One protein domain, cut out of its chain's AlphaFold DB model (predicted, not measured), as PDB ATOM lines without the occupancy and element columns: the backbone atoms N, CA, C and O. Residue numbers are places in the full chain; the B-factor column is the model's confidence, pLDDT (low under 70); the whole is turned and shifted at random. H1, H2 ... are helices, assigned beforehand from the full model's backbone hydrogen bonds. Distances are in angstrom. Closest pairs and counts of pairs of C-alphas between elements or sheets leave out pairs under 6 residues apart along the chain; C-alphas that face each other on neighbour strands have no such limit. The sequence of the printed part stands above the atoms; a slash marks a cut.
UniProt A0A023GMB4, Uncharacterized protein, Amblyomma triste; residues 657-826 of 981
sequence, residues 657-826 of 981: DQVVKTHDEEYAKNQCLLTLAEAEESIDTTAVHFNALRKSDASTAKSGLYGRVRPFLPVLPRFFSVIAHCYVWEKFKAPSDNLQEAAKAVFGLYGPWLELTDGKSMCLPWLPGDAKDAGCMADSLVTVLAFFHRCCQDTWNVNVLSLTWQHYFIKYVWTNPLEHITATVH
ATOM      1  N   ASP A 657      44.549  -1.558 -43.871       57.31
ATOM      2  CA  ASP A 657      43.076  -1.653 -43.943       57.31
ATOM      3  C   ASP A 657      42.550  -3.067 -43.619       57.31
ATOM      4  O   ASP A 657      41.379  -3.255 -43.283       57.31
ATOM      5  N   GLN A 658      43.416  -4.083 -43.713       55.44
ATOM      6  CA  GLN A 658      43.138  -5.466 -43.335       55.44
ATOM      7  C   GLN A 658      44.173  -5.959 -42.320       55.44
ATOM      8  O   GLN A 658      45.372  -5.729 -42.470       55.44
ATOM      9  N   VAL A 659      43.713  -6.678 -41.293       51.94
ATOM     10  CA  VAL A 659      44.565  -7.244 -40.236       51.94
ATOM     11  C   VAL A 659      45.397  -8.395 -40.808       51.94
ATOM     12  O   VAL A 659      45.003  -9.559 -40.754       51.94
ATOM     13  N   VAL A 660      46.560  -8.080 -41.373       56.94
ATOM     14  CA  VAL A 660      47.537  -9.089 -41.790       56.94
ATOM     15  C   VAL A 660      48.525  -9.301 -40.643       56.94
ATOM     16  O   VAL A 660      49.307  -8.408 -40.313       56.94
ATOM     17  N   LYS A 661      48.478 -10.492 -40.028       62.66
ATOM     18  CA  LYS A 661      49.318 -10.880 -38.874       62.66
ATOM     19  C   LYS A 661      50.823 -10.713 -39.143       62.66
ATOM     20  O   LYS A 661      51.560 -10.375 -38.230       62.66
ATOM     21  N   THR A 662      51.270 -10.885 -40.388       67.75
ATOM     22  CA  THR A 662      52.694 -10.811 -40.763       67.75
ATOM     23  C   THR A 662      53.257  -9.390 -40.806       67.75
ATOM     24  O   THR A 662      54.470  -9.220 -40.720       67.75
ATOM     25  N   HIS A 663      52.408  -8.363 -40.900       81.62
ATOM     26  CA  HIS A 663      52.869  -6.985 -41.078       81.62
ATOM     27  C   HIS A 663      53.603  -6.436 -39.843       81.62
ATOM     28  O   HIS A 663      54.609  -5.745 -39.981       81.62
ATOM     29  N   ASP A 664      53.139  -6.779 -38.634       86.06
ATOM     30  CA  ASP A 664      53.749  -6.301 -37.379       86.06
ATOM     31  C   ASP A 664      55.142  -6.904 -37.173       86.06
ATOM     32  O   ASP A 664      56.066  -6.225 -36.728       86.06
ATOM     33  N   GLU A 665      55.305  -8.173 -37.553       89.00
ATOM     34  CA  GLU A 665      56.573  -8.897 -37.476       89.00
ATOM     35  C   GLU A 665      57.601  -8.346 -38.467       89.00
ATOM     36  O   GLU A 665      58.764  -8.154 -38.117       89.00
ATOM     37  N   GLU A 666      57.182  -8.094 -39.709       88.19
ATOM     38  CA  GLU A 666      58.033  -7.489 -40.735       88.19
ATOM     39  C   GLU A 666      58.461  -6.077 -40.337       88.19
ATOM     40  O   GLU A 666      59.636  -5.731 -40.465       88.19
ATOM     41  N   TYR A 667      57.533  -5.279 -39.805       91.69
ATOM     42  CA  TYR A 667      57.850  -3.953 -39.295       91.69
ATOM     43  C   TYR A 667      58.866  -4.020 -38.152       91.69
ATOM     44  O   TYR A 667      59.906  -3.371 -38.238       91.69
ATOM     45  N   ALA A 668      58.632  -4.848 -37.127       91.62
ATOM     46  CA  ALA A 668      59.552  -4.977 -35.997       91.62
ATOM     47  C   ALA A 668      60.969  -5.370 -36.439       91.62
ATOM     48  O   ALA A 668      61.946  -4.881 -35.876       91.62
ATOM     49  N   LYS A 669      61.088  -6.203 -37.484       90.44
ATOM     50  CA  LYS A 669      62.384  -6.613 -38.037       90.44
ATOM     51  C   LYS A 669      63.130  -5.503 -38.772       90.44
ATOM     52  O   LYS A 669      64.359  -5.467 -38.692       90.44
ATOM     53  N   ASN A 670      62.397  -4.644 -39.478       90.88
ATOM     54  CA  ASN A 670      62.944  -3.674 -40.428       90.88
ATOM     55  C   ASN A 670      63.025  -2.239 -39.884       90.88
ATOM     56  O   ASN A 670      63.774  -1.427 -40.425       90.88
ATOM     57  N   GLN A 671      62.254  -1.904 -38.849       90.56
ATOM     58  CA  GLN A 671      62.251  -0.572 -38.246       90.56
ATOM     59  C   GLN A 671      63.632  -0.220 -37.659       90.56
ATOM     60  O   GLN A 671      64.370  -1.097 -37.211       90.56
ATOM     61  N   CYS A 672      63.986   1.066 -37.671       86.31
ATOM     62  CA  CYS A 672      65.274   1.576 -37.174       86.31
ATOM     63  C   CYS A 672      65.119   2.738 -36.177       86.31
ATOM     64  O   CYS A 672      66.101   3.411 -35.873       86.31
ATOM     65  N   LEU A 673      63.894   3.019 -35.728       88.69
ATOM     66  CA  LEU A 673      63.592   4.163 -34.866       88.69
ATOM     67  C   LEU A 673      63.585   3.760 -33.391       88.69
ATOM     68  O   LEU A 673      64.293   4.362 -32.595       88.69
ATOM     69  N   LEU A 674      62.808   2.740 -33.028       92.00
ATOM     70  CA  LEU A 674      62.668   2.281 -31.648       92.00
ATOM     71  C   LEU A 674      63.865   1.402 -31.276       92.00
ATOM     72  O   LEU A 674      63.995   0.286 -31.786       92.00
ATOM     73  N   THR A 675      64.724   1.888 -30.380       91.75
ATOM     74  CA  THR A 675      65.744   1.055 -29.738       91.75
ATOM     75  C   THR A 675      65.107   0.243 -28.610       91.75
ATOM     76  O   THR A 675      63.939   0.429 -28.249       91.75
ATOM     77  N   LEU A 676      65.895  -0.653 -28.012       91.69
ATOM     78  CA  LEU A 676      65.468  -1.406 -26.842       91.69
ATOM     79  C   LEU A 676      64.955  -0.497 -25.711       91.69
ATOM     80  O   LEU A 676      63.950  -0.828 -25.089       91.69
ATOM     81  N   ALA A 677      65.600   0.654 -25.480       91.75
ATOM     82  CA  ALA A 677      65.230   1.570 -24.405       91.75
ATOM     83  C   ALA A 677      63.848   2.201 -24.637       91.75
ATOM     84  O   ALA A 677      63.007   2.150 -23.741       91.75
ATOM     85  N   GLU A 678      63.573   2.736 -25.837       93.38
ATOM     86  CA  GLU A 678      62.256   3.324 -26.117       93.38
ATOM     87  C   GLU A 678      61.159   2.259 -26.130       93.38
ATOM     88  O   GLU A 678      60.048   2.525 -25.672       93.38
ATOM     89  N   ALA A 679      61.441   1.053 -26.633       93.56
ATOM     90  CA  ALA A 679      60.470  -0.037 -26.654       93.56
ATOM     91  C   ALA A 679      60.118  -0.524 -25.235       93.56
ATOM     92  O   ALA A 679      58.940  -0.705 -24.921       93.56
ATOM     93  N   GLU A 680      61.121  -0.679 -24.364       93.56
ATOM     94  CA  GLU A 680      60.949  -1.053 -22.954       93.56
ATOM     95  C   GLU A 680      60.182   0.028 -22.178       93.56
ATOM     96  O   GLU A 680      59.148  -0.264 -21.577       93.56
ATOM     97  N   GLU A 681      60.595   1.295 -22.296       94.56
ATOM     98  CA  GLU A 681      59.905   2.428 -21.668       94.56
ATOM     99  C   GLU A 681      58.453   2.556 -22.160       94.56
ATOM    100  O   GLU A 681      57.557   2.890 -21.380       94.56
ATOM    101  N   SER A 682      58.185   2.250 -23.434       96.00
ATOM    102  CA  SER A 682      56.826   2.257 -23.992       96.00
ATOM    103  C   SER A 682      55.936   1.204 -23.357       96.00
ATOM    104  O   SER A 682      54.790   1.505 -23.012       96.00
ATOM    105  N   ILE A 683      56.445  -0.024 -23.217       96.31
ATOM    106  CA  ILE A 683      55.721  -1.124 -22.576       96.31
ATOM    107  C   ILE A 683      55.437  -0.770 -21.122       96.31
ATOM    108  O   ILE A 683      54.277  -0.819 -20.710       96.31
ATOM    109  N   ASP A 684      56.454  -0.338 -20.380       95.25
ATOM    110  CA  ASP A 684      56.330  -0.015 -18.961       95.25
ATOM    111  C   ASP A 684      55.382   1.165 -18.727       95.25
ATOM    112  O   ASP A 684      54.447   1.064 -17.930       95.25
ATOM    113  N   THR A 685      55.546   2.264 -19.469       96.38
ATOM    114  CA  THR A 685      54.682   3.451 -19.354       96.38
ATOM    115  C   THR A 685      53.229   3.107 -19.667       96.38
ATOM    116  O   THR A 685      52.318   3.516 -18.943       96.38
ATOM    117  N   THR A 686      52.995   2.313 -20.715       97.06
ATOM    118  CA  THR A 686      51.648   1.890 -21.119       97.06
ATOM    119  C   THR A 686      51.025   0.955 -20.083       97.06
ATOM    120  O   THR A 686      49.879   1.158 -19.672       97.06
ATOM    121  N   ALA A 687      51.781  -0.039 -19.609       95.44
ATOM    122  CA  ALA A 687      51.334  -0.987 -18.597       95.44
ATOM    123  C   ALA A 687      51.005  -0.276 -17.277       95.44
ATOM    124  O   ALA A 687      49.952  -0.525 -16.687       95.44
ATOM    125  N   VAL A 688      51.865   0.639 -16.816       95.81
ATOM    126  CA  VAL A 688      51.649   1.436 -15.599       95.81
ATOM    127  C   VAL A 688      50.421   2.330 -15.746       95.81
ATOM    128  O   VAL A 688      49.582   2.354 -14.843       95.81
ATOM    129  N   HIS A 689      50.267   3.012 -16.884       96.25
ATOM    130  CA  HIS A 689      49.128   3.892 -17.138       96.25
ATOM    131  C   HIS A 689      47.796   3.134 -17.083       96.25
ATOM    132  O   HIS A 689      46.906   3.505 -16.316       96.25
ATOM    133  N   PHE A 690      47.655   2.026 -17.820       95.50
ATOM    134  CA  PHE A 690      46.404   1.262 -17.819       95.50
ATOM    135  C   PHE A 690      46.162   0.501 -16.510       95.50
ATOM    136  O   PHE A 690      45.009   0.348 -16.109       95.50
ATOM    137  N   ASN A 691      47.209   0.091 -15.786       92.44
ATOM    138  CA  ASN A 691      47.061  -0.431 -14.423       92.44
ATOM    139  C   ASN A 691      46.533   0.630 -13.448       92.44
ATOM    140  O   ASN A 691      45.696   0.318 -12.596       92.44
ATOM    141  N   ALA A 692      47.014   1.871 -13.555       93.44
ATOM    142  CA  ALA A 692      46.508   2.985 -12.762       93.44
ATOM    143  C   ALA A 692      45.052   3.300 -13.134       93.44
ATOM    144  O   ALA A 692      44.204   3.394 -12.247       93.44
ATOM    145  N   LEU A 693      44.735   3.343 -14.434       92.56
ATOM    146  CA  LEU A 693      43.378   3.563 -14.938       92.56
ATOM    147  C   LEU A 693      42.407   2.464 -14.486       92.56
ATOM    148  O   LEU A 693      41.283   2.741 -14.082       92.56
ATOM    149  N   ARG A 694      42.852   1.206 -14.465       90.00
ATOM    150  CA  ARG A 694      42.059   0.071 -13.971       90.00
ATOM    151  C   ARG A 694      41.648   0.244 -12.507       90.00
ATOM    152  O   ARG A 694      40.599  -0.254 -12.101       90.00
ATOM    153  N   LYS A 695      42.479   0.938 -11.725       88.75
ATOM    154  CA  LYS A 695      42.313   1.177 -10.286       88.75
ATOM    155  C   LYS A 695      41.778   2.579  -9.964       88.75
ATOM    156  O   LYS A 695      41.651   2.893  -8.783       88.75
ATOM    157  N   SER A 696      41.462   3.408 -10.965       88.94
ATOM    158  CA  SER A 696      41.102   4.818 -10.749       88.94
ATOM    159  C   SER A 696      39.805   4.996  -9.963       88.94
ATOM    160  O   SER A 696      39.681   5.916  -9.159       88.94
ATOM    161  N   ASP A 697      38.826   4.123 -10.192       86.56
ATOM    162  CA  ASP A 697      37.526   4.166  -9.533       86.56
ATOM    163  C   ASP A 697      36.903   2.769  -9.433       86.56
ATOM    164  O   ASP A 697      37.241   1.839 -10.170       86.56
ATOM    165  N   ALA A 698      35.955   2.625  -8.505       83.50
ATOM    166  CA  ALA A 698      35.333   1.343  -8.197       83.50
ATOM    167  C   ALA A 698      34.482   0.774  -9.344       83.50
ATOM    168  O   ALA A 698      34.252  -0.437  -9.367       83.50
ATOM    169  N   SER A 699      33.990   1.611 -10.266       85.38
ATOM    170  CA  SER A 699      33.202   1.143 -11.407       85.38
ATOM    171  C   SER A 699      34.117   0.511 -12.449       85.38
ATOM    172  O   SER A 699      33.959  -0.675 -12.737       85.38
ATOM    173  N   THR A 700      35.164   1.232 -12.862       85.88
ATOM    174  CA  THR A 700      36.193   0.751 -13.788       85.88
ATOM    175  C   THR A 700      36.865  -0.494 -13.238       85.88
ATOM    176  O   THR A 700      37.051  -1.441 -13.990       85.88
ATOM    177  N   ALA A 701      37.147  -0.558 -11.930       85.06
ATOM    178  CA  ALA A 701      37.706  -1.742 -11.274       85.06
ATOM    179  C   ALA A 701      36.782  -2.974 -11.347       85.06
ATOM    180  O   ALA A 701      37.267  -4.096 -11.460       85.06
ATOM    181  N   LYS A 702      35.456  -2.810 -11.358       84.38
ATOM    182  CA  LYS A 702      34.515  -3.941 -11.450       84.38
ATOM    183  C   LYS A 702      34.210  -4.368 -12.884       84.38
ATOM    184  O   LYS A 702      34.030  -5.561 -13.108       84.38
ATOM    185  N   SER A 703      34.125  -3.420 -13.820       84.62
ATOM    186  CA  SER A 703      33.668  -3.659 -15.198       84.62
ATOM    187  C   SER A 703      34.778  -3.856 -16.230       84.62
ATOM    188  O   SER A 703      34.495  -4.340 -17.321       84.62
ATOM    189  N   GLY A 704      36.018  -3.467 -15.928       89.69
ATOM    190  CA  GLY A 704      37.111  -3.472 -16.904       89.69
ATOM    191  C   GLY A 704      37.325  -2.124 -17.592       89.69
ATOM    192  O   GLY A 704      36.639  -1.142 -17.300       89.69
ATOM    193  N   LEU A 705      38.297  -2.082 -18.511       93.06
ATOM    194  CA  LEU A 705      38.713  -0.866 -19.230       93.06
ATOM    195  C   LEU A 705      37.900  -0.595 -20.507       93.06
ATOM    196  O   LEU A 705      37.763   0.561 -20.904       93.06
ATOM    197  N   TYR A 706      37.338  -1.633 -21.135       93.50
ATOM    198  CA  TYR A 706      36.733  -1.575 -22.476       93.50
ATOM    199  C   TYR A 706      35.636  -0.513 -22.606       93.50
ATOM    200  O   TYR A 706      35.675   0.308 -23.522       93.50
ATOM    201  N   GLY A 707      34.709  -0.454 -21.646       89.19
ATOM    202  CA  GLY A 707      33.647   0.553 -21.646       89.19
ATOM    203  C   GLY A 707      34.157   1.997 -21.545       89.19
ATOM    204  O   GLY A 707      33.530   2.899 -22.095       89.19
ATOM    205  N   ARG A 708      35.304   2.223 -20.888       90.12
ATOM    206  CA  ARG A 708      35.861   3.562 -20.636       90.12
ATOM    207  C   ARG A 708      36.617   4.139 -21.828       90.12
ATOM    208  O   ARG A 708      36.605   5.346 -22.021       90.12
ATOM    209  N   VAL A 709      37.257   3.287 -22.625       93.00
ATOM    210  CA  VAL A 709      38.129   3.687 -23.751       93.00
ATOM    211  C   VAL A 709      37.616   3.179 -25.100       93.00
ATOM    212  O   VAL A 709      38.373   3.059 -26.062       93.00
ATOM    213  N   ARG A 710      36.309   2.899 -25.183       92.31
ATOM    214  CA  ARG A 710      35.639   2.292 -26.341       92.31
ATOM    215  C   ARG A 710      36.021   2.894 -27.706       92.31
ATOM    216  O   ARG A 710      36.266   2.106 -28.617       92.31
ATOM    217  N   PRO A 711      36.125   4.230 -27.885       93.06
ATOM    218  CA  PRO A 711      36.506   4.812 -29.177       93.06
ATOM    219  C   PRO A 711      37.894   4.384 -29.679       93.06
ATOM    220  O   PRO A 711      38.129   4.371 -30.881       93.06
ATOM    221  N   PHE A 712      38.805   4.011 -28.777       94.00
ATOM    222  CA  PHE A 712      40.203   3.699 -29.090       94.00
ATOM    223  C   PHE A 712      40.486   2.196 -29.227       94.00
ATOM    224  O   PHE A 712      41.588   1.816 -29.626       94.00
ATOM    225  N   LEU A 713      39.504   1.327 -28.957       92.50
ATOM    226  CA  LEU A 713      39.642  -0.130 -29.099       92.50
ATOM    227  C   LEU A 713      40.073  -0.608 -30.500       92.50
ATOM    228  O   LEU A 713      40.779  -1.610 -30.563       92.50
ATOM    229  N   PRO A 714      39.760   0.087 -31.615       88.94
ATOM    230  CA  PRO A 714      40.304  -0.281 -32.924       88.94
ATOM    231  C   PRO A 714      41.826  -0.103 -33.058       88.94
ATOM    232  O   PRO A 714      42.432  -0.724 -33.926       88.94
ATOM    233  N   VAL A 715      42.453   0.744 -32.229       91.06
ATOM    234  CA  VAL A 715      43.870   1.126 -32.376       91.06
ATOM    235  C   VAL A 715      44.751   0.571 -31.255       91.06
ATOM    236  O   VAL A 715      45.879   0.160 -31.520       91.06
ATOM    237  N   LEU A 716      44.252   0.490 -30.017       94.00
ATOM    238  CA  LEU A 716      45.055   0.067 -28.858       94.00
ATOM    239  C   LEU A 716      45.659  -1.347 -28.983       94.00
ATOM    240  O   LEU A 716      46.869  -1.469 -28.788       94.00
ATOM    241  N   PRO A 717      44.911  -2.405 -29.371       92.69
ATOM    242  CA  PRO A 717      45.496  -3.735 -29.559       92.69
ATOM    243  C   PRO A 717      46.597  -3.749 -30.624       92.69
ATOM    244  O   PRO A 717      47.532  -4.544 -30.531       92.69
ATOM    245  N   ARG A 718      46.498  -2.869 -31.632       89.69
ATOM    246  CA  ARG A 718      47.492  -2.747 -32.699       89.69
ATOM    247  C   ARG A 718      48.745  -2.040 -32.209       89.69
ATOM    248  O   ARG A 718      49.836  -2.541 -32.445       89.69
ATOM    249  N   PHE A 719      48.589  -0.944 -31.470       93.75
ATOM    250  CA  PHE A 719      49.704  -0.279 -30.802       93.75
ATOM    251  C   PHE A 719      50.452  -1.250 -29.876       93.75
ATOM    252  O   PHE A 719      51.668  -1.365 -30.000       93.75
ATOM    253  N   PHE A 720      49.739  -2.011 -29.032       95.25
ATOM    254  CA  PHE A 720      50.352  -3.003 -28.136       95.25
ATOM    255  C   PHE A 720      51.103  -4.086 -28.909       95.25
ATOM    256  O   PHE A 720      52.239  -4.398 -28.563       95.25
ATOM    257  N   SER A 721      50.498  -4.603 -29.985       93.12
ATOM    258  CA  SER A 721      51.152  -5.565 -30.875       93.12
ATOM    259  C   SER A 721      52.465  -4.993 -31.412       93.12
ATOM    260  O   SER A 721      53.515  -5.605 -31.237       93.12
ATOM    261  N   VAL A 722      52.438  -3.801 -32.013       92.44
ATOM    262  CA  VAL A 722      53.611  -3.186 -32.648       92.44
ATOM    263  C   VAL A 722      54.742  -2.956 -31.645       92.44
ATOM    264  O   VAL A 722      55.870  -3.380 -31.905       92.44
ATOM    265  N   ILE A 723      54.461  -2.340 -30.489       94.94
ATOM    266  CA  ILE A 723      55.504  -2.079 -29.484       94.94
ATOM    267  C   ILE A 723      56.064  -3.377 -28.899       94.94
ATOM    268  O   ILE A 723      57.273  -3.479 -28.702       94.94
ATOM    269  N   ALA A 724      55.220  -4.390 -28.679       95.38
ATOM    270  CA  ALA A 724      55.650  -5.652 -28.098       95.38
ATOM    271  C   ALA A 724      56.478  -6.490 -29.086       95.38
ATOM    272  O   ALA A 724      57.488  -7.062 -28.686       95.38
ATOM    273  N   HIS A 725      56.126  -6.507 -30.379       94.25
ATOM    274  CA  HIS A 725      56.962  -7.125 -31.415       94.25
ATOM    275  C   HIS A 725      58.331  -6.434 -31.521       94.25
ATOM    276  O   HIS A 725      59.351  -7.122 -31.573       94.25
ATOM    277  N   CYS A 726      58.370  -5.093 -31.500       94.38
ATOM    278  CA  CYS A 726      59.628  -4.336 -31.520       94.38
ATOM    279  C   CYS A 726      60.483  -4.643 -30.286       94.38
ATOM    280  O   CYS A 726      61.658  -4.966 -30.423       94.38
ATOM    281  N   TYR A 727      59.888  -4.620 -29.092       94.50
ATOM    282  CA  TYR A 727      60.587  -4.937 -27.848       94.50
ATOM    283  C   TYR A 727      61.163  -6.356 -27.841       94.50
ATOM    284  O   TYR A 727      62.335  -6.540 -27.520       94.50
ATOM    285  N   VAL A 728      60.373  -7.358 -28.244       92.62
ATOM    286  CA  VAL A 728      60.829  -8.754 -28.336       92.62
ATOM    287  C   VAL A 728      61.995  -8.885 -29.316       92.62
ATOM    288  O   VAL A 728      62.974  -9.567 -29.014       92.62
ATOM    289  N   TRP A 729      61.917  -8.229 -30.476       92.56
ATOM    290  CA  TRP A 729      62.976  -8.271 -31.481       92.56
ATOM    291  C   TRP A 729      64.265  -7.584 -31.013       92.56
ATOM    292  O   TRP A 729      65.351  -8.142 -31.171       92.56
ATOM    293  N   GLU A 730      64.161  -6.412 -30.384       91.25
ATOM    294  CA  GLU A 730      65.319  -5.690 -29.850       91.25
ATOM    295  C   GLU A 730      65.947  -6.412 -28.644       91.25
ATOM    296  O   GLU A 730      67.172  -6.519 -28.574       91.25
ATOM    297  N   LYS A 731      65.145  -7.009 -27.746       88.94
ATOM    298  CA  LYS A 731      65.661  -7.880 -26.669       88.94
ATOM    299  C   LYS A 731      66.353  -9.123 -27.221       88.94
ATOM    300  O   LYS A 731      67.368  -9.532 -26.672       88.94
ATOM    301  N   PHE A 732      65.839  -9.714 -28.300       87.25
ATOM    302  CA  PHE A 732      66.466 -10.876 -28.935       87.25
ATOM    303  C   PHE A 732      67.839 -10.549 -29.544       87.25
ATOM    304  O   PHE A 732      68.750 -11.370 -29.478       87.25
ATOM    305  N   LYS A 733      68.018  -9.344 -30.103       84.81
ATOM    306  CA  LYS A 733      69.323  -8.876 -30.604       84.81
ATOM    307  C   LYS A 733      70.337  -8.598 -29.488       84.81
ATOM    308  O   LYS A 733      71.540  -8.597 -29.756       84.81
ATOM    309  N   ALA A 734      69.879  -8.301 -28.271       80.81
ATOM    310  CA  ALA A 734      70.746  -7.901 -27.172       80.81
ATOM    311  C   ALA A 734      71.575  -9.098 -26.640       80.81
ATOM    312  O   ALA A 734      71.017 -10.147 -26.325       80.81
ATOM    313  N   PRO A 735      72.909  -8.968 -26.491       60.50
ATOM    314  CA  PRO A 735      73.806 -10.098 -26.219       60.50
ATOM    315  C   PRO A 735      73.782 -10.660 -24.779       60.50
ATOM    316  O   PRO A 735      74.552 -11.577 -24.497       60.50
ATOM    317  N   SER A 736      72.955 -10.143 -23.857       56.91
ATOM    318  CA  SER A 736      73.064 -10.463 -22.417       56.91
ATOM    319  C   SER A 736      71.762 -10.635 -21.622       56.91
ATOM    320  O   SER A 736      71.847 -10.859 -20.415       56.91
ATOM    321  N   ASP A 737      70.575 -10.555 -22.229       60.78
ATOM    322  CA  ASP A 737      69.349 -10.362 -21.440       60.78
ATOM    323  C   ASP A 737      68.543 -11.642 -21.179       60.78
ATOM    324  O   ASP A 737      68.373 -12.523 -22.026       60.78
ATOM    325  N   ASN A 738      68.005 -11.721 -19.960       75.31
ATOM    326  CA  ASN A 738      67.080 -12.746 -19.510       75.31
ATOM    327  C   ASN A 738      65.762 -12.645 -20.297       75.31
ATOM    328  O   ASN A 738      64.838 -11.948 -19.889       75.31
ATOM    329  N   LEU A 739      65.641 -13.363 -21.417       83.00
ATOM    330  CA  LEU A 739      64.433 -13.388 -22.260       83.00
ATOM    331  C   LEU A 739      63.143 -13.746 -21.480       83.00
ATOM    332  O   LEU A 739      62.042 -13.426 -21.923       83.00
ATOM    333  N   GLN A 740      63.233 -14.349 -20.288       84.94
ATOM    334  CA  GLN A 740      62.061 -14.542 -19.425       84.94
ATOM    335  C   GLN A 740      61.468 -13.220 -18.912       84.94
ATOM    336  O   GLN A 740      60.259 -13.133 -18.705       84.94
ATOM    337  N   GLU A 741      62.287 -12.189 -18.698       87.00
ATOM    338  CA  GLU A 741      61.816 -10.849 -18.326       87.00
ATOM    339  C   GLU A 741      61.038 -10.207 -19.467       87.00
ATOM    340  O   GLU A 741      59.997  -9.603 -19.216       87.00
ATOM    341  N   ALA A 742      61.444 -10.457 -20.715       89.69
ATOM    342  CA  ALA A 742      60.698  -9.976 -21.867       89.69
ATOM    343  C   ALA A 742      59.279 -10.572 -21.914       89.69
ATOM    344  O   ALA A 742      58.309  -9.850 -22.138       89.69
ATOM    345  N   ALA A 743      59.130 -11.869 -21.608       90.00
ATOM    346  CA  ALA A 743      57.812 -12.501 -21.496       90.00
ATOM    347  C   ALA A 743      56.968 -11.856 -20.388       90.00
ATOM    348  O   ALA A 743      55.787 -11.581 -20.591       90.00
ATOM    349  N   LYS A 744      57.569 -11.578 -19.221       91.62
ATOM    350  CA  LYS A 744      56.882 -10.919 -18.099       91.62
ATOM    351  C   LYS A 744      56.426  -9.504 -18.451       91.62
ATOM    352  O   LYS A 744      55.305  -9.150 -18.101       91.62
ATOM    353  N   ALA A 745      57.253  -8.726 -19.148       94.44
ATOM    354  CA  ALA A 745      56.902  -7.383 -19.605       94.44
ATOM    355  C   ALA A 745      55.735  -7.421 -20.606       94.44
ATOM    356  O   ALA A 745      54.759  -6.686 -20.447       94.44
ATOM    357  N   VAL A 746      55.769  -8.357 -21.566       95.50
ATOM    358  CA  VAL A 746      54.656  -8.586 -22.502       95.50
ATOM    359  C   VAL A 746      53.383  -8.964 -21.743       95.50
ATOM    360  O   VAL A 746      52.360  -8.317 -21.935       95.50
ATOM    361  N   PHE A 747      53.415  -9.934 -20.826       95.25
ATOM    362  CA  PHE A 747      52.231 -10.258 -20.018       95.25
ATOM    363  C   PHE A 747      51.741  -9.056 -19.192       95.25
ATOM    364  O   PHE A 747      50.539  -8.808 -19.126       95.25
ATOM    365  N   GLY A 748      52.657  -8.264 -18.628       94.81
ATOM    366  CA  GLY A 748      52.344  -7.052 -17.871       94.81
ATOM    367  C   GLY A 748      51.610  -5.981 -18.685       94.81
ATOM    368  O   GLY A 748      50.701  -5.342 -18.151       94.81
ATOM    369  N   LEU A 749      51.942  -5.826 -19.972       96.69
ATOM    370  CA  LEU A 749      51.271  -4.900 -20.894       96.69
ATOM    371  C   LEU A 749      49.786  -5.238 -21.081       96.69
ATOM    372  O   LEU A 749      48.928  -4.356 -21.026       96.69
ATOM    373  N   TYR A 750      49.481  -6.523 -21.277       96.38
ATOM    374  CA  TYR A 750      48.117  -7.001 -21.518       96.38
ATOM    375  C   TYR A 750      47.341  -7.294 -20.224       96.38
ATOM    376  O   TYR A 750      46.109  -7.352 -20.242       96.38
ATOM    377  N   GLY A 751      48.033  -7.421 -19.090       93.19
ATOM    378  CA  GLY A 751      47.459  -7.733 -17.781       93.19
ATOM    379  C   GLY A 751      46.219  -6.908 -17.398       93.19
ATOM    380  O   GLY A 751      45.184  -7.506 -17.107       93.19
ATOM    381  N   PRO A 752      46.241  -5.558 -17.470       92.88
ATOM    382  CA  PRO A 752      45.089  -4.713 -17.121       92.88
ATOM    383  C   PRO A 752      43.802  -5.019 -17.900       92.88
ATOM    384  O   PRO A 752      42.708  -4.666 -17.449       92.88
ATOM    385  N   TRP A 753      43.943  -5.641 -19.072       94.44
ATOM    386  CA  TRP A 753      42.886  -5.883 -20.048       94.44
ATOM    387  C   TRP A 753      42.373  -7.315 -20.037       94.44
ATOM    388  O   TRP A 753      41.201  -7.539 -20.342       94.44
ATOM    389  N   LEU A 754      43.254  -8.272 -19.732       93.50
ATOM    390  CA  LEU A 754      42.964  -9.696 -19.851       93.50
ATOM    391  C   LEU A 754      42.894 -10.425 -18.503       93.50
ATOM    392  O   LEU A 754      42.316 -11.511 -18.438       93.50
ATOM    393  N   GLU A 755      43.458  -9.865 -17.430       89.88
ATOM    394  CA  GLU A 755      43.610 -10.545 -16.140       89.88
ATOM    395  C   GLU A 755      42.657 -10.015 -15.062       89.88
ATOM    396  O   GLU A 755      42.308  -8.831 -14.999       89.88
ATOM    397  N   LEU A 756      42.261 -10.907 -14.152       82.94
ATOM    398  CA  LEU A 756      41.546 -10.543 -12.929       82.94
ATOM    399  C   LEU A 756      42.512  -9.826 -11.974       82.94
ATOM    400  O   LEU A 756      43.637 -10.275 -11.762       82.94
ATOM    401  N   THR A 757      42.077  -8.721 -11.365       70.00
ATOM    402  CA  THR A 757      42.882  -8.034 -10.343       70.00
ATOM    403  C   THR A 757      42.689  -8.691  -8.980       70.00
ATOM    404  O   THR A 757      41.550  -8.834  -8.531       70.00
ATOM    405  N   ASP A 758      43.787  -9.012  -8.296       59.03
ATOM    406  CA  ASP A 758      43.761  -9.600  -6.954       59.03
ATOM    407  C   ASP A 758      43.126  -8.638  -5.932       59.03
ATOM    408  O   ASP A 758      43.664  -7.576  -5.613       59.03
ATOM    409  N   GLY A 759      41.954  -9.005  -5.405       54.00
ATOM    410  CA  GLY A 759      41.225  -8.245  -4.391       54.00
ATOM    411  C   GLY A 759      40.141  -9.086  -3.714       54.00
ATOM    412  O   GLY A 759      39.665 -10.068  -4.271       54.00
ATOM    413  N   LYS A 760      39.714  -8.696  -2.500       50.69
ATOM    414  CA  LYS A 760      38.682  -9.396  -1.693       50.69
ATOM    415  C   LYS A 760      37.310  -9.539  -2.390       50.69
ATOM    416  O   LYS A 760      36.435 -10.228  -1.876       50.69
ATOM    417  N   SER A 761      37.119  -8.884  -3.535       60.69
ATOM    418  CA  SER A 761      35.954  -8.976  -4.415       60.69
ATOM    419  C   SER A 761      36.418  -9.252  -5.847       60.69
ATOM    420  O   SER A 761      37.336  -8.583  -6.316       60.69
ATOM    421  N   MET A 762      35.764 -10.185  -6.544       67.44
ATOM    422  CA  MET A 762      36.120 -10.570  -7.914       67.44
ATOM    423  C   MET A 762      35.874  -9.415  -8.897       67.44
ATOM    424  O   MET A 762      34.732  -9.065  -9.192       67.44
ATOM    425  N   CYS A 763      36.956  -8.806  -9.375       80.50
ATOM    426  CA  CYS A 763      36.949  -7.690 -10.317       80.50
ATOM    427  C   CYS A 763      37.172  -8.213 -11.739       80.50
ATOM    428  O   CYS A 763      38.290  -8.597 -12.084       80.50
ATOM    429  N   LEU A 764      36.114  -8.243 -12.556       86.69
ATOM    430  CA  LEU A 764      36.145  -8.833 -13.896       86.69
ATOM    431  C   LEU A 764      36.981  -7.976 -14.864       86.69
ATOM    432  O   LEU A 764      36.867  -6.749 -14.810       86.69
ATOM    433  N   PRO A 765      37.805  -8.578 -15.743       87.94
ATOM    434  CA  PRO A 765      38.601  -7.852 -16.735       87.94
ATOM    435  C   PRO A 765      37.749  -7.205 -17.841       87.94
ATOM    436  O   PRO A 765      38.117  -6.140 -18.336       87.94
ATOM    437  N   TRP A 766      36.599  -7.796 -18.182       92.44
ATOM    438  CA  TRP A 766      35.593  -7.227 -19.087       92.44
ATOM    439  C   TRP A 766      34.186  -7.752 -18.779       92.44
ATOM    440  O   TRP A 766      34.025  -8.719 -18.029       92.44
ATOM    441  N   LEU A 767      33.162  -7.113 -19.353       91.06
ATOM    442  CA  LEU A 767      31.768  -7.558 -19.268       91.06
ATOM    443  C   LEU A 767      31.402  -8.488 -20.440       91.06
ATOM    444  O   LEU A 767      32.009  -8.389 -21.504       91.06
ATOM    445  N   PRO A 768      30.348  -9.325 -20.333       88.62
ATOM    446  CA  PRO A 768      29.950 -10.235 -21.415       88.62
ATOM    447  C   PRO A 768      29.720  -9.562 -22.782       88.62
ATOM    448  O   PRO A 768      29.958 -10.183 -23.813       88.62
ATOM    449  N   GLY A 769      29.285  -8.295 -22.800       88.69
ATOM    450  CA  GLY A 769      29.077  -7.524 -24.033       88.69
ATOM    451  C   GLY A 769      30.363  -7.126 -24.767       88.69
ATOM    452  O   GLY A 769      30.310  -6.867 -25.966       88.69
ATOM    453  N   ASP A 770      31.506  -7.134 -24.079       92.19
ATOM    454  CA  ASP A 770      32.805  -6.692 -24.603       92.19
ATOM    455  C   ASP A 770      33.673  -7.873 -25.087       92.19
ATOM    456  O   ASP A 770      34.836  -7.693 -25.447       92.19
ATOM    457  N   ALA A 771      33.132  -9.100 -25.113       91.19
ATOM    458  CA  ALA A 771      33.890 -10.318 -25.421       91.19
ATOM    459  C   ALA A 771      34.586 -10.283 -26.794       91.19
ATOM    460  O   ALA A 771      35.672 -10.835 -26.950       91.19
ATOM    461  N   LYS A 772      33.995  -9.600 -27.784       91.94
ATOM    462  CA  LYS A 772      34.608  -9.426 -29.108       91.94
ATOM    463  C   LYS A 772      35.878  -8.572 -29.036       91.94
ATOM    464  O   LYS A 772      36.899  -8.962 -29.595       91.94
ATOM    465  N   ASP A 773      35.818  -7.439 -28.340       93.50
ATOM    466  CA  ASP A 773      36.951  -6.519 -28.208       93.50
ATOM    467  C   ASP A 773      38.052  -7.122 -27.320       93.50
ATOM    468  O   ASP A 773      39.240  -6.996 -27.623       93.50
ATOM    469  N   ALA A 774      37.664  -7.859 -26.273       94.31
ATOM    470  CA  ALA A 774      38.588  -8.658 -25.470       94.31
ATOM    471  C   ALA A 774      39.255  -9.773 -26.292       94.31
ATOM    472  O   ALA A 774      40.450 -10.017 -26.135       94.31
ATOM    473  N   GLY A 775      38.516 -10.393 -27.217       93.81
ATOM    474  CA  GLY A 775      39.057 -11.326 -28.203       93.81
ATOM    475  C   GLY A 775      40.144 -10.685 -29.066       93.81
ATOM    476  O   GLY A 775      41.235 -11.232 -29.158       93.81
ATOM    477  N   CYS A 776      39.911  -9.480 -29.602       93.19
ATOM    478  CA  CYS A 776      40.931  -8.748 -30.364       93.19
ATOM    479  C   CYS A 776      42.192  -8.439 -29.535       93.19
ATOM    480  O   CYS A 776      43.309  -8.502 -30.052       93.19
ATOM    481  N   MET A 777      42.028  -8.120 -28.249       95.62
ATOM    482  CA  MET A 777      43.150  -7.898 -27.335       95.62
ATOM    483  C   MET A 777      43.922  -9.197 -27.040       95.62
ATOM    484  O   MET A 777      45.155  -9.196 -27.036       95.62
ATOM    485  N   ALA A 778      43.217 -10.315 -26.842       95.12
ATOM    486  CA  ALA A 778      43.818 -11.632 -26.637       95.12
ATOM    487  C   ALA A 778      44.535 -12.147 -27.896       95.12
ATOM    488  O   ALA A 778      45.641 -12.678 -27.799       95.12
ATOM    489  N   ASP A 779      43.958 -11.928 -29.079       93.31
ATOM    490  CA  ASP A 779      44.583 -12.246 -30.363       93.31
ATOM    491  C   ASP A 779      45.883 -11.453 -30.557       93.31
ATOM    492  O   ASP A 779      46.886 -12.023 -30.985       93.31
ATOM    493  N   SER A 780      45.898 -10.166 -30.186       93.88
ATOM    494  CA  SER A 780      47.110  -9.334 -30.194       93.88
ATOM    495  C   SER A 780      48.214  -9.947 -29.319       93.88
ATOM    496  O   SER A 780      49.314 -10.197 -29.816       93.88
ATOM    497  N   LEU A 781      47.912 -10.325 -28.070       95.81
ATOM    498  CA  LEU A 781      48.868 -11.024 -27.199       95.81
ATOM    499  C   LEU A 781      49.383 -12.324 -27.837       95.81
ATOM    500  O   LEU A 781      50.587 -12.578 -27.858       95.81
ATOM    501  N   VAL A 782      48.490 -13.150 -28.382       95.00
ATOM    502  CA  VAL A 782      48.864 -14.440 -28.977       95.00
ATOM    503  C   VAL A 782      49.752 -14.266 -30.209       95.00
ATOM    504  O   VAL A 782      50.691 -15.043 -30.386       95.00
ATOM    505  N   THR A 783      49.525 -13.237 -31.033       93.38
ATOM    506  CA  THR A 783      50.418 -12.940 -32.167       93.38
ATOM    507  C   THR A 783      51.837 -12.609 -31.710       93.38
ATOM    508  O   THR A 783      52.786 -13.203 -32.225       93.38
ATOM    509  N   VAL A 784      51.978 -11.777 -30.670       94.88
ATOM    510  CA  VAL A 784      53.277 -11.435 -30.068       94.88
ATOM    511  C   VAL A 784      53.958 -12.677 -29.483       94.88
ATOM    512  O   VAL A 784      55.141 -12.900 -29.725       94.88
ATOM    513  N   LEU A 785      53.229 -13.521 -28.745       94.38
ATOM    514  CA  LEU A 785      53.784 -14.746 -28.150       94.38
ATOM    515  C   LEU A 785      54.219 -15.763 -29.212       94.38
ATOM    516  O   LEU A 785      55.266 -16.396 -29.069       94.38
ATOM    517  N   ALA A 786      53.450 -15.908 -30.293       92.75
ATOM    518  CA  ALA A 786      53.807 -16.776 -31.409       92.75
ATOM    519  C   ALA A 786      55.069 -16.277 -32.131       92.75
ATOM    520  O   ALA A 786      55.924 -17.087 -32.493       92.75
ATOM    521  N   PHE A 787      55.203 -14.960 -32.316       92.50
ATOM    522  CA  PHE A 787      56.420 -14.343 -32.837       92.50
ATOM    523  C   PHE A 787      57.613 -14.574 -31.906       92.50
ATOM    524  O   PHE A 787      58.661 -15.038 -32.352       92.50
ATOM    525  N   PHE A 788      57.432 -14.340 -30.605       92.00
ATOM    526  CA  PHE A 788      58.479 -14.537 -29.611       92.00
ATOM    527  C   PHE A 788      58.973 -15.989 -29.580       92.00
ATOM    528  O   PHE A 788      60.177 -16.243 -29.601       92.00
ATOM    529  N   HIS A 789      58.055 -16.957 -29.625       91.19
ATOM    530  CA  HIS A 789      58.404 -18.375 -29.716       91.19
ATOM    531  C   HIS A 789      59.254 -18.690 -30.957       91.19
ATOM    532  O   HIS A 789      60.257 -19.390 -30.841       91.19
ATOM    533  N   ARG A 790      58.912 -18.126 -32.125       89.81
ATOM    534  CA  ARG A 790      59.693 -18.313 -33.362       89.81
ATOM    535  C   ARG A 790      61.088 -17.697 -33.287       89.81
ATOM    536  O   ARG A 790      62.024 -18.306 -33.788       89.81
ATOM    537  N   CYS A 791      61.244 -16.531 -32.660       87.81
ATOM    538  CA  CYS A 791      62.564 -15.923 -32.460       87.81
ATOM    539  C   CYS A 791      63.464 -16.802 -31.574       87.81
ATOM    540  O   CYS A 791      64.653 -16.932 -31.838       87.81
ATOM    541  N   CYS A 792      62.894 -17.447 -30.554       83.31
ATOM    542  CA  CYS A 792      63.648 -18.250 -29.591       83.31
ATOM    543  C   CYS A 792      63.912 -19.699 -30.024       83.31
ATOM    544  O   CYS A 792      64.681 -20.378 -29.348       83.31
ATOM    545  N   GLN A 793      63.304 -20.186 -31.112       71.25
ATOM    546  CA  GLN A 793      63.285 -21.612 -31.474       71.25
ATOM    547  C   GLN A 793      64.690 -22.239 -31.630       71.25
ATOM    548  O   GLN A 793      64.854 -23.429 -31.356       71.25
ATOM    549  N   ASP A 794      65.701 -21.431 -31.966       63.66
ATOM    550  CA  ASP A 794      67.096 -21.856 -32.155       63.66
ATOM    551  C   ASP A 794      68.004 -21.631 -30.924       63.66
ATOM    552  O   ASP A 794      69.184 -21.985 -30.942       63.66
ATOM    553  N   THR A 795      67.473 -21.071 -29.829       62.09
ATOM    554  CA  THR A 795      68.247 -20.673 -28.635       62.09
ATOM    555  C   THR A 795      67.774 -21.462 -27.412       62.09
ATOM    556  O   THR A 795      66.654 -21.288 -26.944       62.09
ATOM    557  N   TRP A 796      68.621 -22.330 -26.851       54.47
ATOM    558  CA  TRP A 796      68.227 -23.359 -25.866       54.47
ATOM    559  C   TRP A 796      67.795 -22.874 -24.464       54.47
ATOM    560  O   TRP A 796      67.681 -23.693 -23.556       54.47
ATOM    561  N   ASN A 797      67.521 -21.580 -24.257       64.50
ATOM    562  CA  ASN A 797      67.395 -21.013 -22.908       64.50
ATOM    563  C   ASN A 797      65.989 -20.532 -22.498       64.50
ATOM    564  O   ASN A 797      65.782 -20.320 -21.303       64.50
ATOM    565  N   VAL A 798      65.005 -20.391 -23.402       74.75
ATOM    566  CA  VAL A 798      63.633 -19.977 -23.022       74.75
ATOM    567  C   VAL A 798      62.550 -20.725 -23.793       74.75
ATOM    568  O   VAL A 798      62.527 -20.742 -25.019       74.75
ATOM    569  N   ASN A 799      61.592 -21.284 -23.050       86.19
ATOM    570  CA  ASN A 799      60.399 -21.926 -23.589       86.19
ATOM    571  C   ASN A 799      59.176 -21.015 -23.390       86.19
ATOM    572  O   ASN A 799      58.545 -21.020 -22.332       86.19
ATOM    573  N   VAL A 800      58.848 -20.223 -24.414       90.69
ATOM    574  CA  VAL A 800      57.746 -19.241 -24.378       90.69
ATOM    575  C   VAL A 800      56.390 -19.917 -24.140       90.69
ATOM    576  O   VAL A 800      55.564 -19.398 -23.391       90.69
ATOM    577  N   LEU A 801      56.169 -21.104 -24.715       92.62
ATOM    578  CA  LEU A 801      54.933 -21.871 -24.525       92.62
ATOM    579  C   LEU A 801      54.794 -22.391 -23.084       92.62
ATOM    580  O   LEU A 801      53.695 -22.366 -22.539       92.62
ATOM    581  N   SER A 802      55.901 -22.774 -22.435       92.12
ATOM    582  CA  SER A 802      55.931 -23.128 -21.004       92.12
ATOM    583  C   SER A 802      55.611 -21.923 -20.119       92.12
ATOM    584  O   SER A 802      54.720 -22.001 -19.276       92.12
ATOM    585  N   LEU A 803      56.235 -20.769 -20.376       92.81
ATOM    586  CA  LEU A 803      55.914 -19.527 -19.661       92.81
ATOM    587  C   LEU A 803      54.440 -19.136 -19.836       92.81
ATOM    588  O   LEU A 803      53.786 -18.742 -18.873       92.81
ATOM    589  N   THR A 804      53.897 -19.302 -21.044       94.44
ATOM    590  CA  THR A 804      52.482 -19.039 -21.342       94.44
ATOM    591  C   THR A 804      51.561 -20.013 -20.608       94.44
ATOM    592  O   THR A 804      50.556 -19.589 -20.041       94.44
ATOM    593  N   TRP A 805      51.908 -21.304 -20.566       94.81
ATOM    594  CA  TRP A 805      51.164 -22.330 -19.833       94.81
ATOM    595  C   TRP A 805      51.123 -22.043 -18.327       94.81
ATOM    596  O   TRP A 805      50.057 -22.074 -17.709       94.81
ATOM    597  N   GLN A 806      52.270 -21.696 -17.744       93.62
ATOM    598  CA  GLN A 806      52.378 -21.334 -16.331       93.62
ATOM    599  C   GLN A 806      51.605 -20.052 -16.024       93.62
ATOM    600  O   GLN A 806      50.836 -20.017 -15.064       93.62
ATOM    601  N   HIS A 807      51.735 -19.019 -16.862       92.88
ATOM    602  CA  HIS A 807      50.992 -17.766 -16.704       92.88
ATOM    603  C   HIS A 807      49.480 -17.991 -16.787       92.88
ATOM    604  O   HIS A 807      48.733 -17.511 -15.933       92.88
ATOM    605  N   TYR A 808      49.030 -18.798 -17.753       93.50
ATOM    606  CA  TYR A 808      47.632 -19.200 -17.878       93.50
ATOM    607  C   TYR A 808      47.119 -19.877 -16.602       93.50
ATOM    608  O   TYR A 808      46.049 -19.539 -16.089       93.50
ATOM    609  N   PHE A 809      47.906 -20.804 -16.053       92.12
ATOM    610  CA  PHE A 809      47.544 -21.506 -14.833       92.12
ATOM    611  C   PHE A 809      47.411 -20.546 -13.641       92.12
ATOM    612  O   PHE A 809      46.414 -20.576 -12.917       92.12
ATOM    613  N   ILE A 810      48.377 -19.641 -13.476       90.00
ATOM    614  CA  ILE A 810      48.395 -18.671 -12.377       90.00
ATOM    615  C   ILE A 810      47.212 -17.698 -12.473       90.00
ATOM    616  O   ILE A 810      46.553 -17.428 -11.470       90.00
ATOM    617  N   LYS A 811      46.933 -17.165 -13.668       89.25
ATOM    618  CA  LYS A 811      45.995 -16.047 -13.852       89.25
ATOM    619  C   LYS A 811      44.558 -16.457 -14.134       89.25
ATOM    620  O   LYS A 811      43.655 -15.691 -13.799       89.25
ATOM    621  N   TYR A 812      44.333 -17.645 -14.691       89.50
ATOM    622  CA  TYR A 812      42.999 -18.106 -15.087       89.50
ATOM    623  C   TYR A 812      42.585 -19.400 -14.396       89.50
ATOM    624  O   TYR A 812      41.419 -19.554 -14.064       89.50
ATOM    625  N   VAL A 813      43.492 -20.340 -14.134       89.38
ATOM    626  CA  VAL A 813      43.087 -21.600 -13.488       89.38
ATOM    627  C   VAL A 813      42.903 -21.398 -11.988       89.38
ATOM    628  O   VAL A 813      41.864 -21.753 -11.438       89.38
ATOM    629  N   TRP A 814      43.874 -20.784 -11.303       86.81
ATOM    630  CA  TRP A 814      43.758 -20.536  -9.860       86.81
ATOM    631  C   TRP A 814      42.632 -19.579  -9.483       86.81
ATOM    632  O   TRP A 814      42.052 -19.723  -8.408       86.81
ATOM    633  N   THR A 815      42.319 -18.632 -10.360       83.00
ATOM    634  CA  THR A 815      41.272 -17.633 -10.136       83.00
ATOM    635  C   THR A 815      39.877 -18.137 -10.522       83.00
ATOM    636  O   THR A 815      38.898 -17.608 -10.004       83.00
ATOM    637  N   ASN A 816      39.786 -19.167 -11.374       84.06
ATOM    638  CA  ASN A 816      38.552 -19.793 -11.863       84.06
ATOM    639  C   ASN A 816      37.481 -18.776 -12.348       84.06
ATOM    640  O   ASN A 816      36.429 -18.639 -11.712       84.06
ATOM    641  N   PRO A 817      37.747 -18.023 -13.440       84.00
ATOM    642  CA  PRO A 817      36.848 -17.005 -13.968       84.00
ATOM    643  C   PRO A 817      35.517 -17.565 -14.475       84.00
ATOM    644  O   PRO A 817      35.336 -18.760 -14.687       84.00
ATOM    645  N   LEU A 818      34.596 -16.645 -14.764       88.44
ATOM    646  CA  LEU A 818      33.347 -16.942 -15.464       88.44
ATOM    647  C   LEU A 818      33.599 -17.448 -16.897       88.44
ATOM    648  O   LEU A 818      34.553 -17.039 -17.556       88.44
ATOM    649  N   GLU A 819      32.672 -18.260 -17.410       87.81
ATOM    650  CA  GLU A 819      32.800 -18.976 -18.691       87.81
ATOM    651  C   GLU A 819      33.074 -18.072 -19.905       87.81
ATOM    652  O   GLU A 819      33.883 -18.403 -20.764       87.81
ATOM    653  N   HIS A 820      32.457 -16.889 -19.978       89.25
ATOM    654  CA  HIS A 820      32.688 -15.962 -21.095       89.25
ATOM    655  C   HIS A 820      34.137 -15.436 -21.155       89.25
ATOM    656  O   HIS A 820      34.624 -15.084 -22.232       89.25
ATOM    657  N   ILE A 821      34.836 -15.398 -20.015       91.38
ATOM    658  CA  ILE A 821      36.250 -15.014 -19.939       91.38
ATOM    659  C   ILE A 821      37.116 -16.183 -20.403       91.38
ATOM    660  O   ILE A 821      37.957 -16.013 -21.287       91.38
ATOM    661  N   THR A 822      36.886 -17.374 -19.840       91.19
ATOM    662  CA  THR A 822      37.662 -18.573 -20.182       91.19
ATOM    663  C   THR A 822      37.501 -18.941 -21.652       91.19
ATOM    664  O   THR A 822      38.508 -19.168 -22.312       91.19
ATOM    665  N   ALA A 823      36.285 -18.890 -22.202       92.38
ATOM    666  CA  ALA A 823      36.017 -19.183 -23.608       92.38
ATOM    667  C   ALA A 823      36.804 -18.270 -24.566       92.38
ATOM    668  O   ALA A 823      37.379 -18.751 -25.542       92.38
ATOM    669  N   THR A 824      36.881 -16.968 -24.270       93.56
ATOM    670  CA  THR A 824      37.621 -15.996 -25.098       93.56
ATOM    671  C   THR A 824      39.128 -16.268 -25.060       93.56
ATOM    672  O   THR A 824      39.782 -16.308 -26.101       93.56
ATOM    673  N   VAL A 825      39.682 -16.517 -23.868       92.69
ATOM    674  CA  VAL A 825      41.113 -16.819 -23.692       92.69
ATOM    675  C   VAL A 825      41.475 -18.165 -24.319       92.69
ATOM    676  O   VAL A 825      42.487 -18.257 -25.006       92.69
ATOM    677  N   HIS A 826      40.649 -19.200 -24.134       94.12
ATOM    678  CA  HIS A 826      40.853 -20.520 -24.740       94.12
ATOM    679  C   HIS A 826      40.839 -20.446 -26.261       94.12
ATOM    680  O   HIS A 826      41.714 -21.035 -26.890       94.12
TER     681      HIS A 826
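This is residues 657 to 826 of the 981 residues of an uncharacterized protein of Amblyomma triste (UniProt A0A023GMB4). Five helices, H2, H4, H5, H6 and H7, form an up-and-down bundle, each running against the one before it. H4, H5 and H6 make its core, with H2 packed on H4 and H5 on one side and H7 on H5 and H6 on another; short H1 packs on H4, short H8 on H6, and H3 is a small turn just beyond the end of H2. The 170 printed residues hold eight named helices, H1 to H8 in chain order, and no named strand: the class is all helix. The whole is compact, with a radius of gyration of the C-alphas of 15.9 A and spans of 44 by 34 by 27 A.

H1, residues 661 to 670, begins at C-alpha 661, (49.318, -10.880, -38.874). H2 is residues 676 to 694, 26.8 A long, and H3 residues 698 to 703. H4, residues 716 to 733, is 25.9 A long; H5, residues 739 to 754, is 21.9 A long with a kink of 28 degrees near residue 748. H6, residues 768 to 792, is the longest at 35.6 A, with a kink of 32 degrees near residue 775. H7, residues 800 to 813, is 18.4 A long, and H8, residues 819 to 826, ends at C-alpha 826, (40.853, -20.520, -24.740).

H4 touches H1 with residues 721 to 729 alone; the closest C-alphas, Ala 668 and Cys 726, are 4.5 A apart. H2 and H5 touch at a shallow tilt of 30 degrees, the same way, with the C-alphas of Ala 687 and Leu 749 closest at 4.5 A. H2 and H3 touch only at the corner, only just, with 3 pairs of C-alphas within 8 A. H4 and H5 form a hairpin at 7 degrees, the C-alphas of Ala 724 and Val 746 closest at 6.4 A. H4 and H6 run the same way at 15 degrees, closest at the C-alphas of Pro 717 and Met 777, 5.3 A. H6 and H7 form a hairpin, closest at the C-alphas of His 789 and Val 800, 5.4 A. H6 touches H8 with residues 768 to 778 alone, closest at the C-alphas of Gly 775 and Thr 824, 5.8 A. H2 and H7 are apart. Every O i to N i+4 pair is within hydrogen-bond range in H2, H3, H4 and H7, against 5 of 6 in H1, 10 of 12 in H5, 19 of 21 in H6 and 3 of 4 in H8.

The C-alphas farthest apart, those of Asn 670 and Lys 760, are 46.1 A apart. The printed part has no cut. The links H3 to H4 and H5 to H6 are long. The mean pLDDT of the printed part is 87.4; residues 657 to 662, 735 to 737, 758 to 762 and 794 to 797 are under 70.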